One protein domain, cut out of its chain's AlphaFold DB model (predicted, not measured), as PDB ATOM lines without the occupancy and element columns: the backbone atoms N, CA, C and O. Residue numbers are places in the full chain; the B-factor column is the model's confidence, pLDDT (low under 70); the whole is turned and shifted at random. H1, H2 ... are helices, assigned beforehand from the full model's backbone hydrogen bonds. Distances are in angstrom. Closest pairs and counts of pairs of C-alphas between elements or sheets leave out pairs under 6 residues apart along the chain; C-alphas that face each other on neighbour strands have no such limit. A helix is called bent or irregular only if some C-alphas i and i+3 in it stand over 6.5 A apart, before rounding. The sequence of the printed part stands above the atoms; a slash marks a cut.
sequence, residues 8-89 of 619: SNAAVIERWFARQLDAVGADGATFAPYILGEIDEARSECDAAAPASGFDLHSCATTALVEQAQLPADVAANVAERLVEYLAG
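Overview. This is residues 8 to 89 of the 619 residues of an uncharacterized protein of Capsaspora owczarzaki (strain ATCC 30864) (UniProt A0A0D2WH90). One long helix, H2, has H1 packed at a steep angle on its first part, residues 28 to 36, and a helical hairpin of H3 and H4 packed through H3 on its residues 35 to 42. H4 is apart from H2, and at the other end of H2 residues 48 to 53 stick out before the chain folds back to H3. The printed part has 82 residues with four named helices, in the order H1, H2, H3, H4, and no named strand; its class is all helix. It is compact, with a radius of gyration of the C-alphas of 12.4 A, and spans 38 by 30 by 22 A.

Along the chain. H1 holds residues 8 to 23, from C-alpha 8 at (182.614, 210.932, 212.170), and is 23.5 A long from first to last C-alpha. H2 holds residues 28 to 48, is 29.8 A long and ends with C-alpha 48 at (204.187, 224.095, 217.030). H2 is only just irregular: C-alphas 30 and 33 are 6.8 A apart, and its line is a rough one. H3 holds residues 57 to 67 and is 15.4 A long. H4 holds residues 73 to 87, is 20.8 A long and ends with C-alpha 87 at (182.434, 224.001, 218.694).

Arrangement. H1 and H2 touch, and the closest C-alphas, those of Ala 18 and Gly 28, are 3.6 A apart. Their lines stand at a steep tilt of 56 degrees, opposite ways. H2 touches H3 with residues 35 to 42 alone, and the closest C-alphas, those of Ile 35 and Ala 64, are 6.1 A apart. These two run opposite ways at a steep tilt of 48 degrees. H3 and H4 touch and form a helical hairpin, opposite ways at a steep tilt of 40 degrees, with the C-alphas of Thr 62 and Ala 77 the closest at 5.1 A. H4 and H1 only just touch, with 3 pairs of C-alphas within 8 A, the closest those of Gln 20 and Val 79 at 7.0 A; their tilt is a shallow 28 degrees, opposite ways. The helix packing is mostly crossed, with 1 of the 4 touching pairs at a shallow tilt. H1 and H3 are apart. In H3 and H4 every O i to N i+4 pair is within hydrogen-bond range, against 11 of 12 in H1 and 15 of 17 in H2.

Size, cuts and confidence. The two C-alphas farthest apart are those of Gly 25 and Ala 50, at 38.0 A. The printed part has no cut. The links H1 to H2 and H3 to H4 are tight, and the link H2 to H3, of 8 residues, is short. The mean pLDDT of the printed part is 83.5; residues 8 to 10, 46 to 54 and 89 are under 70.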
ATOM      1  N   SER A   8     184.053 210.665 212.088       47.69
ATOM      2  CA  SER A   8     182.614 210.932 212.170       47.69
ATOM      3  C   SER A   8     182.253 212.348 212.640       47.69
ATOM      4  O   SER A   8     181.202 212.842 212.253       47.69
ATOM      5  N   ASN A   9     183.076 213.009 213.462       60.50
ATOM      6  CA  ASN A   9     182.775 214.356 213.972       60.50
ATOM      7  C   ASN A   9     183.154 215.448 212.963       60.50
ATOM      8  O   ASN A   9     182.462 216.457 212.879       60.50
ATOM      9  N   ALA A  10     184.208 215.230 212.170       69.69
ATOM     10  CA  ALA A  10     184.644 216.179 211.146       69.69
ATOM     11  C   ALA A  10     183.566 216.374 210.067       69.69
ATOM     12  O   ALA A  10     183.176 217.501 209.785       69.69
ATOM     13  N   ALA A  11     182.990 215.275 209.567       73.00
ATOM     14  CA  ALA A  11     181.930 215.326 208.560       73.00
ATOM     15  C   ALA A  11     180.640 216.005 209.062       73.00
ATOM     16  O   ALA A  11     179.898 216.585 208.272       73.00
ATOM     17  N   VAL A  12     180.350 215.927 210.365       76.00
ATOM     18  CA  VAL A  12     179.172 216.573 210.972       76.00
ATOM     19  C   VAL A  12     179.383 218.080 211.097       76.00
ATOM     20  O   VAL A  12     178.500 218.847 210.716       76.00
ATOM     21  N   ILE A  13     180.560 218.499 211.570       82.81
ATOM     22  CA  ILE A  13     180.936 219.916 211.658       82.81
ATOM     23  C   ILE A  13     180.949 220.538 210.258       82.81
ATOM     24  O   ILE A  13     180.380 221.607 210.065       82.81
ATOM     25  N   GLU A  14     181.512 219.838 209.273       86.94
ATOM     26  CA  GLU A  14     181.562 220.280 207.878       86.94
ATOM     27  C   GLU A  14     180.162 220.476 207.283       86.94
ATOM     28  O   GLU A  14     179.873 221.541 206.742       86.94
ATOM     29  N   ARG A  15     179.247 219.509 207.450       84.56
ATOM     30  CA  ARG A  15     177.860 219.641 206.965       84.56
ATOM     31  C   ARG A  15     177.083 220.742 207.680       84.56
ATOM     32  O   ARG A  15     176.291 221.439 207.049       84.56
ATOM     33  N   TRP A  16     177.255 220.888 208.994       91.50
ATOM     34  CA  TRP A  16     176.613 221.976 209.729       91.50
ATOM     35  C   TRP A  16     177.122 223.333 209.241       91.50
ATOM     36  O   TRP A  16     176.312 224.217 208.961       91.50
ATOM     37  N   PHE A  17     178.437 223.470 209.073       92.56
ATOM     38  CA  PHE A  17     179.064 224.711 208.642       92.56
ATOM     39  C   PHE A  17     178.697 225.065 207.198       92.56
ATOM     40  O   PHE A  17     178.359 226.215 206.929       92.56
ATOM     41  N   ALA A  18     178.621 224.074 206.304       88.94
ATOM     42  CA  ALA A  18     178.111 224.248 204.945       88.94
ATOM     43  C   ALA A  18     176.716 224.896 204.936       88.94
ATOM     44  O   ALA A  18     176.503 225.885 204.243       88.94
ATOM     45  N   ARG A  19     175.796 224.437 205.796       86.19
ATOM     46  CA  ARG A  19     174.454 225.038 205.903       86.19
ATOM     47  C   ARG A  19     174.472 226.487 206.392       86.19
ATOM     48  O   ARG A  19     173.628 227.271 205.970       86.19
ATOM     49  N   GLN A  20     175.411 226.854 207.267       91.56
ATOM     50  CA  GLN A  20     175.549 228.247 207.712       91.56
ATOM     51  C   GLN A  20     176.041 229.158 206.588       91.56
ATOM     52  O   GLN A  20     175.585 230.295 206.487       91.56
ATOM     53  N   LEU A  21     176.926 228.653 205.727       89.75
ATOM     54  CA  LEU A  21     177.413 229.372 204.550       89.75
ATOM     55  C   LEU A  21     176.321 229.524 203.488       89.75
ATOM     56  O   LEU A  21     176.101 230.634 203.003       89.75
ATOM     57  N   ASP A  22     175.567 228.455 203.220       88.19
ATOM     58  CA  ASP A  22     174.437 228.489 202.285       88.19
ATOM     59  C   ASP A  22     173.381 229.520 202.721       88.19
ATOM     60  O   ASP A  22     172.833 230.249 201.890       88.19
ATOM     61  N   ALA A  23     173.133 229.639 204.033       82.75
ATOM     62  CA  ALA A  23     172.180 230.596 204.599       82.75
ATOM     63  C   ALA A  23     172.579 232.068 204.380       82.75
ATOM     64  O   ALA A  23     171.702 232.928 204.308       82.75
ATOM     65  N   VAL A  24     173.876 232.362 204.240       87.94
ATOM     66  CA  VAL A  24     174.392 233.712 203.945       87.94
ATOM     67  C   VAL A  24     174.742 233.909 202.464       87.94
ATOM     68  O   VAL A  24     175.293 234.943 202.090       87.94
ATOM     69  N   GLY A  25     174.389 232.947 201.605       85.19
ATOM     70  CA  GLY A  25     174.577 233.028 200.156       85.19
ATOM     71  C   GLY A  25     175.968 232.624 199.653       85.19
ATOM     72  O   GLY A  25     176.268 232.874 198.485       85.19
ATOM     73  N   ALA A  26     176.798 231.998 200.491       88.69
ATOM     74  CA  ALA A  26     178.060 231.378 200.086       88.69
ATOM     75  C   ALA A  26     177.861 229.877 199.809       88.69
ATOM     76  O   ALA A  26     177.063 229.231 200.473       88.69
ATOM     77  N   ASP A  27     178.589 229.308 198.844       90.94
ATOM     78  CA  ASP A  27     178.500 227.875 198.518       90.94
ATOM     79  C   ASP A  27     179.118 227.015 199.633       90.94
ATOM     80  O   ASP A  27     180.336 226.802 199.691       90.94
ATOM     81  N   GLY A  28     178.272 226.517 200.530       86.50
ATOM     82  CA  GLY A  28     178.691 225.765 201.698       86.50
ATOM     83  C   GLY A  28     179.386 224.452 201.370       86.50
ATOM     84  O   GLY A  28     180.323 224.076 202.072       86.50
ATOM     85  N   ALA A  29     178.989 223.778 200.290       84.00
ATOM     86  CA  ALA A  29     179.603 222.518 199.872       84.00
ATOM     87  C   ALA A  29     181.057 222.708 199.411       84.00
ATOM     88  O   ALA A  29     181.882 221.809 199.578       84.00
ATOM     89  N   THR A  30     181.367 223.876 198.848       89.19
ATOM     90  CA  THR A  30     182.713 224.218 198.381       89.19
ATOM     91  C   THR A  30     183.571 224.806 199.500       89.19
ATOM     92  O   THR A  30     184.718 224.395 199.684       89.19
ATOM     93  N   PHE A  31     183.036 225.763 200.261       91.38
ATOM     94  CA  PHE A  31     183.844 226.562 201.184       91.38
ATOM     95  C   PHE A  31     183.985 225.951 202.583       91.38
ATOM     96  O   PHE A  31     185.016 226.165 203.220       91.38
ATOM     97  N   ALA A  32     183.022 225.158 203.062       89.81
ATOM     98  CA  ALA A  32     183.101 224.563 204.398       89.81
ATOM     99  C   ALA A  32     184.319 223.641 204.609       89.81
ATOM    100  O   ALA A  32     185.048 223.874 205.578       89.81
ATOM    101  N   PRO A  33     184.606 222.639 203.745       90.12
ATOM    102  CA  PRO A  33     185.788 221.792 203.920       90.12
ATOM    103  C   PRO A  33     187.098 222.581 203.809       90.12
ATOM    104  O   PRO A  33     188.051 222.289 204.527       90.12
ATOM    105  N   TYR A  34     187.140 223.590 202.935       88.94
ATOM    106  CA  TYR A  34     188.329 224.412 202.716       88.94
ATOM    107  C   TYR A  34     188.658 225.273 203.944       88.94
ATOM    108  O   TYR A  34     189.766 225.217 204.469       88.94
ATOM    109  N   ILE A  35     187.672 226.019 204.449       88.81
ATOM    110  CA  ILE A  35     187.847 226.934 205.586       88.81
ATOM    111  C   ILE A  35     188.148 226.162 206.876       88.81
ATOM    112  O   ILE A  35     189.005 226.571 207.655       88.81
ATOM    113  N   LEU A  36     187.486 225.021 207.104       90.31
ATOM    114  CA  LEU A  36     187.797 224.165 208.252       90.31
ATOM    115  C   LEU A  36     189.213 223.575 208.165       90.31
ATOM    116  O   LEU A  36     189.853 223.406 209.202       90.31
ATOM    117  N   GLY A  37     189.705 223.308 206.951       86.69
ATOM    118  CA  GLY A  37     191.086 222.900 206.702       86.69
ATOM    119  C   GLY A  37     192.102 223.981 207.079       86.69
ATOM    120  O   GLY A  37     193.026 223.691 207.834       86.69
ATOM    121  N   GLU A  38     191.902 225.230 206.638       85.75
ATOM    122  CA  GLU A  38     192.798 226.347 206.995       85.75
ATOM    123  C   GLU A  38     192.823 226.622 208.504       85.75
ATOM    124  O   GLU A  38     193.879 226.900 209.073       85.75
ATOM    125  N   ILE A  39     191.680 226.492 209.182       86.38
ATOM    126  CA  ILE A  39     191.592 226.635 210.642       86.38
ATOM    127  C   ILE A  39     192.415 225.550 211.358       86.38
ATOM    128  O   ILE A  39     193.064 225.841 212.366       86.38
ATOM    129  N   ASP A  40     192.376 224.305 210.879       85.75
ATOM    130  CA  ASP A  40     193.131 223.194 211.474       85.75
ATOM    131  C   ASP A  40     194.640 223.330 211.213       85.75
ATOM    132  O   ASP A  40     195.450 223.112 212.117       85.75
ATOM    133  N   GLU A  41     195.020 223.790 210.017       83.56
ATOM    134  CA  GLU A  41     196.409 224.086 209.651       83.56
ATOM    135  C   GLU A  41     196.980 225.232 210.501       83.56
ATOM    136  O   GLU A  41     197.999 225.051 211.174       83.56
ATOM    137  N   ALA A  42     196.268 226.362 210.600       81.62
ATOM    138  CA  ALA A  42     196.664 227.502 211.432       81.62
ATOM    139  C   ALA A  42     196.785 227.126 212.917       81.62
ATOM    140  O   ALA A  42     197.681 227.585 213.631       81.62
ATOM    141  N   ARG A  43     195.907 226.241 213.399       80.38
ATOM    142  CA  ARG A  43     195.980 225.706 214.761       80.38
ATOM    143  C   ARG A  43     197.220 224.834 214.959       80.38
ATOM    144  O   ARG A  43     197.899 224.985 215.975       80.38
ATOM    145  N   SER A  44     197.528 223.955 214.006       79.75
ATOM    146  CA  SER A  44     198.720 223.101 214.052       79.75
ATOM    147  C   SER A  44     200.014 223.923 214.038       79.75
ATOM    148  O   SER A  44     200.988 223.550 214.698       79.75
ATOM    149  N   GLU A  45     200.039 225.049 213.324       78.56
ATOM    150  CA  GLU A  45     201.169 225.985 213.317       78.56
ATOM    151  C   GLU A  45     201.327 226.717 214.659       78.56
ATOM    152  O   GLU A  45     202.444 226.823 215.173       78.56
ATOM    153  N   CYS A  46     200.225 227.159 215.278       69.69
ATOM    154  CA  CYS A  46     200.244 227.755 216.619       69.69
ATOM    155  C   CYS A  46     200.694 226.764 217.704       69.69
ATOM    156  O   CYS A  46     201.469 227.136 218.585       69.69
ATOM    157  N   ASP A  47     200.260 225.501 217.629       68.12
ATOM    158  CA  ASP A  47     200.658 224.450 218.577       68.12
ATOM    159  C   ASP A  47     202.159 224.102 218.454       68.12
ATOM    160  O   ASP A  47     202.804 223.739 219.444       68.12
ATOM    161  N   ALA A  48     202.750 224.263 217.263       67.75
ATOM    162  CA  ALA A  48     204.187 224.095 217.030       67.75
ATOM    163  C   ALA A  48     205.026 225.304 217.498       67.75
ATOM    164  O   ALA A  48     206.195 225.148 217.869       67.75
ATOM    165  N   ALA A  49     204.445 226.507 217.511       59.62
ATOM    166  CA  ALA A  49     205.126 227.777 217.753       59.62
ATOM    167  C   ALA A  49     205.031 228.270 219.214       59.62
ATOM    168  O   ALA A  49     204.714 229.423 219.450       59.62
ATOM    169  N   ALA A  50     205.387 227.430 220.192       56.75
ATOM    170  CA  ALA A  50     205.446 227.744 221.633       56.75
ATOM    171  C   ALA A  50     204.117 228.235 222.290       56.75
ATOM    172  O   ALA A  50     203.423 229.112 221.792       56.75
ATOM    173  N   PRO A  51     203.778 227.768 223.508       55.12
ATOM    174  CA  PRO A  51     202.432 227.896 224.094       55.12
ATOM    175  C   PRO A  51     202.035 229.304 224.605       55.12
ATOM    176  O   PRO A  51     201.160 229.419 225.461       55.12
ATOM    177  N   ALA A  52     202.685 230.380 224.150       53.66
ATOM    178  CA  ALA A  52     202.465 231.737 224.661       53.66
ATOM    179  C   ALA A  52     201.407 232.546 223.884       53.66
ATOM    180  O   ALA A  52     200.839 233.481 224.449       53.66
ATOM    181  N   SER A  53     201.112 232.201 222.627       58.09
ATOM    182  CA  SER A  53     200.028 232.807 221.841       58.09
ATOM    183  C   SER A  53     198.842 231.850 221.776       58.09
ATOM    184  O   SER A  53     198.916 230.811 221.127       58.09
ATOM    185  N   GLY A  54     197.749 232.169 222.470       69.88
ATOM    186  CA  GLY A  54     196.509 231.405 222.346       69.88
ATOM    187  C   GLY A  54     195.962 231.479 220.919       69.88
ATOM    188  O   GLY A  54     195.949 232.554 220.324       69.88
ATOM    189  N   PHE A  55     195.520 230.345 220.375       82.00
ATOM    190  CA  PHE A  55     194.853 230.290 219.077       82.00
ATOM    191  C   PHE A  55     193.464 230.938 219.167       82.00
ATOM    192  O   PHE A  55     192.579 230.421 219.855       82.00
ATOM    193  N   ASP A  56     193.277 232.059 218.473       89.19
ATOM    194  CA  ASP A  56     191.984 232.732 218.352       89.19
ATOM    195  C   ASP A  56     191.213 232.192 217.141       89.19
ATOM    196  O   ASP A  56     191.367 232.650 216.005       89.19
ATOM    197  N   LEU A  57     190.369 231.194 217.410       87.25
ATOM    198  CA  LEU A  57     189.506 230.564 216.414       87.25
ATOM    199  C   LEU A  57     188.561 231.570 215.742       87.25
ATOM    200  O   LEU A  57     188.307 231.444 214.546       87.25
ATOM    201  N   HIS A  58     188.051 232.553 216.488       91.69
ATOM    202  CA  HIS A  58     187.095 233.524 215.963       91.69
ATOM    203  C   HIS A  58     187.751 234.398 214.893       91.69
ATOM    204  O   HIS A  58     187.232 234.539 213.784       91.69
ATOM    205  N   SER A  59     188.917 234.965 215.216       91.44
ATOM    206  CA  SER A  59     189.679 235.809 214.292       91.44
ATOM    207  C   SER A  59     190.117 235.029 213.049       91.44
ATOM    208  O   SER A  59     189.879 235.476 211.928       91.44
ATOM    209  N   CYS A  60     190.639 233.811 213.232       90.50
ATOM    210  CA  CYS A  60     191.056 232.939 212.131       90.50
ATOM    211  C   CYS A  60     189.894 232.588 211.183       90.50
ATOM    212  O   CYS A  60     190.011 232.765 209.970       90.50
ATOM    213  N   ALA A  61     188.747 232.170 211.729       90.62
ATOM    214  CA  ALA A  61     187.565 231.854 210.929       90.62
ATOM    215  C   ALA A  61     187.009 233.091 210.204       90.62
ATOM    216  O   ALA A  61     186.638 232.999 209.036       90.62
ATOM    217  N   THR A  62     186.994 234.255 210.862       94.06
ATOM    218  CA  THR A  62     186.531 235.515 210.257       94.06
ATOM    219  C   THR A  62     187.391 235.893 209.049       94.06
ATOM    220  O   THR A  62     186.849 236.208 207.991       94.06
ATOM    221  N   THR A  63     188.720 235.816 209.171       93.44
ATOM    222  CA  THR A  63     189.641 236.113 208.062       93.44
ATOM    223  C   THR A  63     189.438 235.157 206.889       93.44
ATOM    224  O   THR A  63     189.254 235.619 205.764       93.44
ATOM    225  N   ALA A  64     189.371 233.846 207.144       91.44
ATOM    226  CA  ALA A  64     189.156 232.850 206.092       91.44
ATOM    227  C   ALA A  64     187.814 233.053 205.359       91.44
ATOM    228  O   ALA A  64     187.733 232.920 204.139       91.44
ATOM    229  N   LEU A  65     186.756 233.443 206.075       93.69
ATOM    230  CA  LEU A  65     185.442 233.731 205.487       93.69
ATOM    231  C   LEU A  65     185.439 234.985 204.599       93.69
ATOM    232  O   LEU A  65     184.791 234.993 203.550       93.69
ATOM    233  N   VAL A  66     186.174 236.029 204.988       94.44
ATOM    234  CA  VAL A  66     186.321 237.248 204.178       94.44
ATOM    235  C   VAL A  66     187.169 236.981 202.934       94.44
ATOM    236  O   VAL A  66     186.807 237.409 201.841       94.44
ATOM    237  N   GLU A  67     188.287 236.272 203.078       91.69
ATOM    238  CA  GLU A  67     189.245 236.078 201.984       91.69
ATOM    239  C   GLU A  67     188.782 235.018 200.977       91.69
ATOM    240  O   GLU A  67     188.866 235.237 199.767       91.69
ATOM    241  N   GLN A  68     188.250 233.892 201.459       89.25
ATOM    242  CA  GLN A  68     187.938 232.734 200.617       89.25
ATOM    243  C   GLN A  68     186.498 232.772 200.108       89.25
ATOM    244  O   GLN A  68     186.259 232.650 198.906       89.25
ATOM    245  N   ALA A  69     185.539 232.991 201.012       87.25
ATOM    246  CA  ALA A  69     184.115 233.035 200.679       87.25
ATOM    247  C   ALA A  69     183.629 234.440 200.267       87.25
ATOM    248  O   ALA A  69     182.458 234.596 199.923       87.25
ATOM    249  N   GLN A  70     184.515 235.448 200.277       92.06
ATOM    250  CA  GLN A  70     184.225 236.837 199.880       92.06
ATOM    251  C   GLN A  70     183.022 237.434 200.624       92.06
ATOM    252  O   GLN A  70     182.283 238.266 200.089       92.06
ATOM    253  N   LEU A  71     182.821 237.005 201.872       90.81
ATOM    254  CA  LEU A  71     181.734 237.492 202.707       90.81
ATOM    255  C   LEU A  71     182.043 238.902 203.239       90.81
ATOM    256  O   LEU A  71     183.197 239.209 203.554       90.81
ATOM    257  N   PRO A  72     181.022 239.766 203.394       93.62
ATOM    258  CA  PRO A  72     181.157 241.011 204.146       93.62
ATOM    259  C   PRO A  72     181.692 240.749 205.562       93.62
ATOM    260  O   PRO A  72     181.322 239.758 206.189       93.62
ATOM    261  N   ALA A  73     182.561 241.625 206.075       90.75
ATOM    262  CA  ALA A  73     183.276 241.398 207.337       90.75
ATOM    263  C   ALA A  73     182.349 241.227 208.557       90.75
ATOM    264  O   ALA A  73     182.658 240.463 209.468       90.75
ATOM    265  N   ASP A  74     181.207 241.910 208.564       88.56
ATOM    266  CA  ASP A  74     180.153 241.801 209.575       88.56
ATOM    267  C   ASP A  74     179.433 240.444 209.522       88.56
ATOM    268  O   ASP A  74     179.211 239.814 210.557       88.56
ATOM    269  N   VAL A  75     179.137 239.954 208.316       89.25
ATOM    270  CA  VAL A  75     178.523 238.635 208.092       89.25
ATOM    271  C   VAL A  75     179.509 237.514 208.432       89.25
ATOM    272  O   VAL A  75     179.146 236.554 209.110       89.25
ATOM    273  N   ALA A  76     180.768 237.654 208.017       92.06
ATOM    274  CA  ALA A  76     181.842 236.710 208.311       92.06
ATOM    275  C   ALA A  76     182.092 236.571 209.820       92.06
ATOM    276  O   ALA A  76     182.210 235.450 210.313       92.06
ATOM    277  N   ALA A  77     182.113 237.686 210.559       91.38
ATOM    278  CA  ALA A  77     182.280 237.676 212.011       91.38
ATOM    279  C   ALA A  77     181.124 236.948 212.717       91.38
ATOM    280  O   ALA A  77     181.367 236.122 213.588       91.38
ATOM    281  N   ASN A  78     179.875 237.176 212.293       90.12
ATOM    282  CA  ASN A  78     178.714 236.488 212.868       90.12
ATOM    283  C   ASN A  78     178.757 234.968 212.612       90.12
ATOM    284  O   ASN A  78     178.532 234.163 213.514       90.12
ATOM    285  N   VAL A  79     179.102 234.554 211.390       90.38
ATOM    286  CA  VAL A  79     179.246 233.129 211.050       90.38
ATOM    287  C   VAL A  79     180.404 232.486 211.830       90.38
ATOM    288  O   VAL A  79     180.269 231.352 212.297       90.38
ATOM    289  N   ALA A  80     181.515 233.204 212.021       91.75
ATOM    290  CA  ALA A  80     182.644 232.758 212.836       91.75
ATOM    291  C   ALA A  80     182.278 232.621 214.324       91.75
ATOM    292  O   ALA A  80     182.638 231.621 214.944       91.75
ATOM    293  N   GLU A  81     181.524 233.567 214.886       90.94
ATOM    294  CA  GLU A  81     181.000 233.507 216.256       90.94
ATOM    295  C   GLU A  81     180.137 232.259 216.460       90.94
ATOM    296  O   GLU A  81     180.392 231.467 217.369       90.94
ATOM    297  N   ARG A  82     179.214 231.988 215.533       86.69
ATOM    298  CA  ARG A  82     178.370 230.785 215.569       86.69
ATOM    299  C   ARG A  82     179.182 229.496 215.456       86.69
ATOM    300  O   ARG A  82     178.836 228.506 216.095       86.69
ATOM    301  N   LEU A  83     180.257 229.484 214.665       89.56
ATOM    302  CA  LEU A  83     181.169 228.338 214.579       89.56
ATOM    303  C   LEU A  83     181.916 228.114 215.903       89.56
ATOM    304  O   LEU A  83     182.049 226.971 216.345       89.56
ATOM    305  N   VAL A  84     182.384 229.184 216.550       87.81
ATOM    306  CA  VAL A  84     183.047 229.122 217.864       87.81
ATOM    307  C   VAL A  84     182.084 228.591 218.927       87.81
ATOM    308  O   VAL A  84     182.455 227.683 219.672       87.81
ATOM    309  N   GLU A  85     180.851 229.096 218.967       81.88
ATOM    310  CA  GLU A  85     179.801 228.630 219.882       81.88
ATOM    311  C   GLU A  85     179.447 227.156 219.648       81.88
ATOM    312  O   GLU A  85     179.458 226.359 220.594       81.88
ATOM    313  N   TYR A  86     179.235 226.769 218.385       81.06
ATOM    314  CA  TYR A  86     178.926 225.394 217.992       81.06
ATOM    315  C   TYR A  86     180.020 224.417 218.438       81.06
ATOM    316  O   TYR A  86     179.739 223.351 218.987       81.06
ATOM    317  N   LEU A  87     181.287 224.801 218.266       81.62
ATOM    318  CA  LEU A  87     182.434 224.001 218.694       81.62
ATOM    319  C   LEU A  87     182.654 224.019 220.216       81.62
ATOM    320  O   LEU A  87     183.251 223.081 220.748       81.62
ATOM    321  N   ALA A  88     182.168 225.044 220.917       75.69
ATOM    322  CA  ALA A  88     182.182 225.140 222.376       75.69
ATOM    323  C   ALA A  88     180.998 224.412 223.050       75.69
ATOM    324  O   ALA A  88     180.938 224.362 224.278       75.69
ATOM    325  N   GLY A  89     180.077 223.828 222.273       63.84
ATOM    326  CA  GLY A  89     178.896 223.123 222.782       63.84
ATOM    327  C   GLY A  89     177.753 224.047 223.221       63.84
ATOM    328  O   GLY A  89     176.837 223.598 223.914       63.84
TER     329      GLY A  89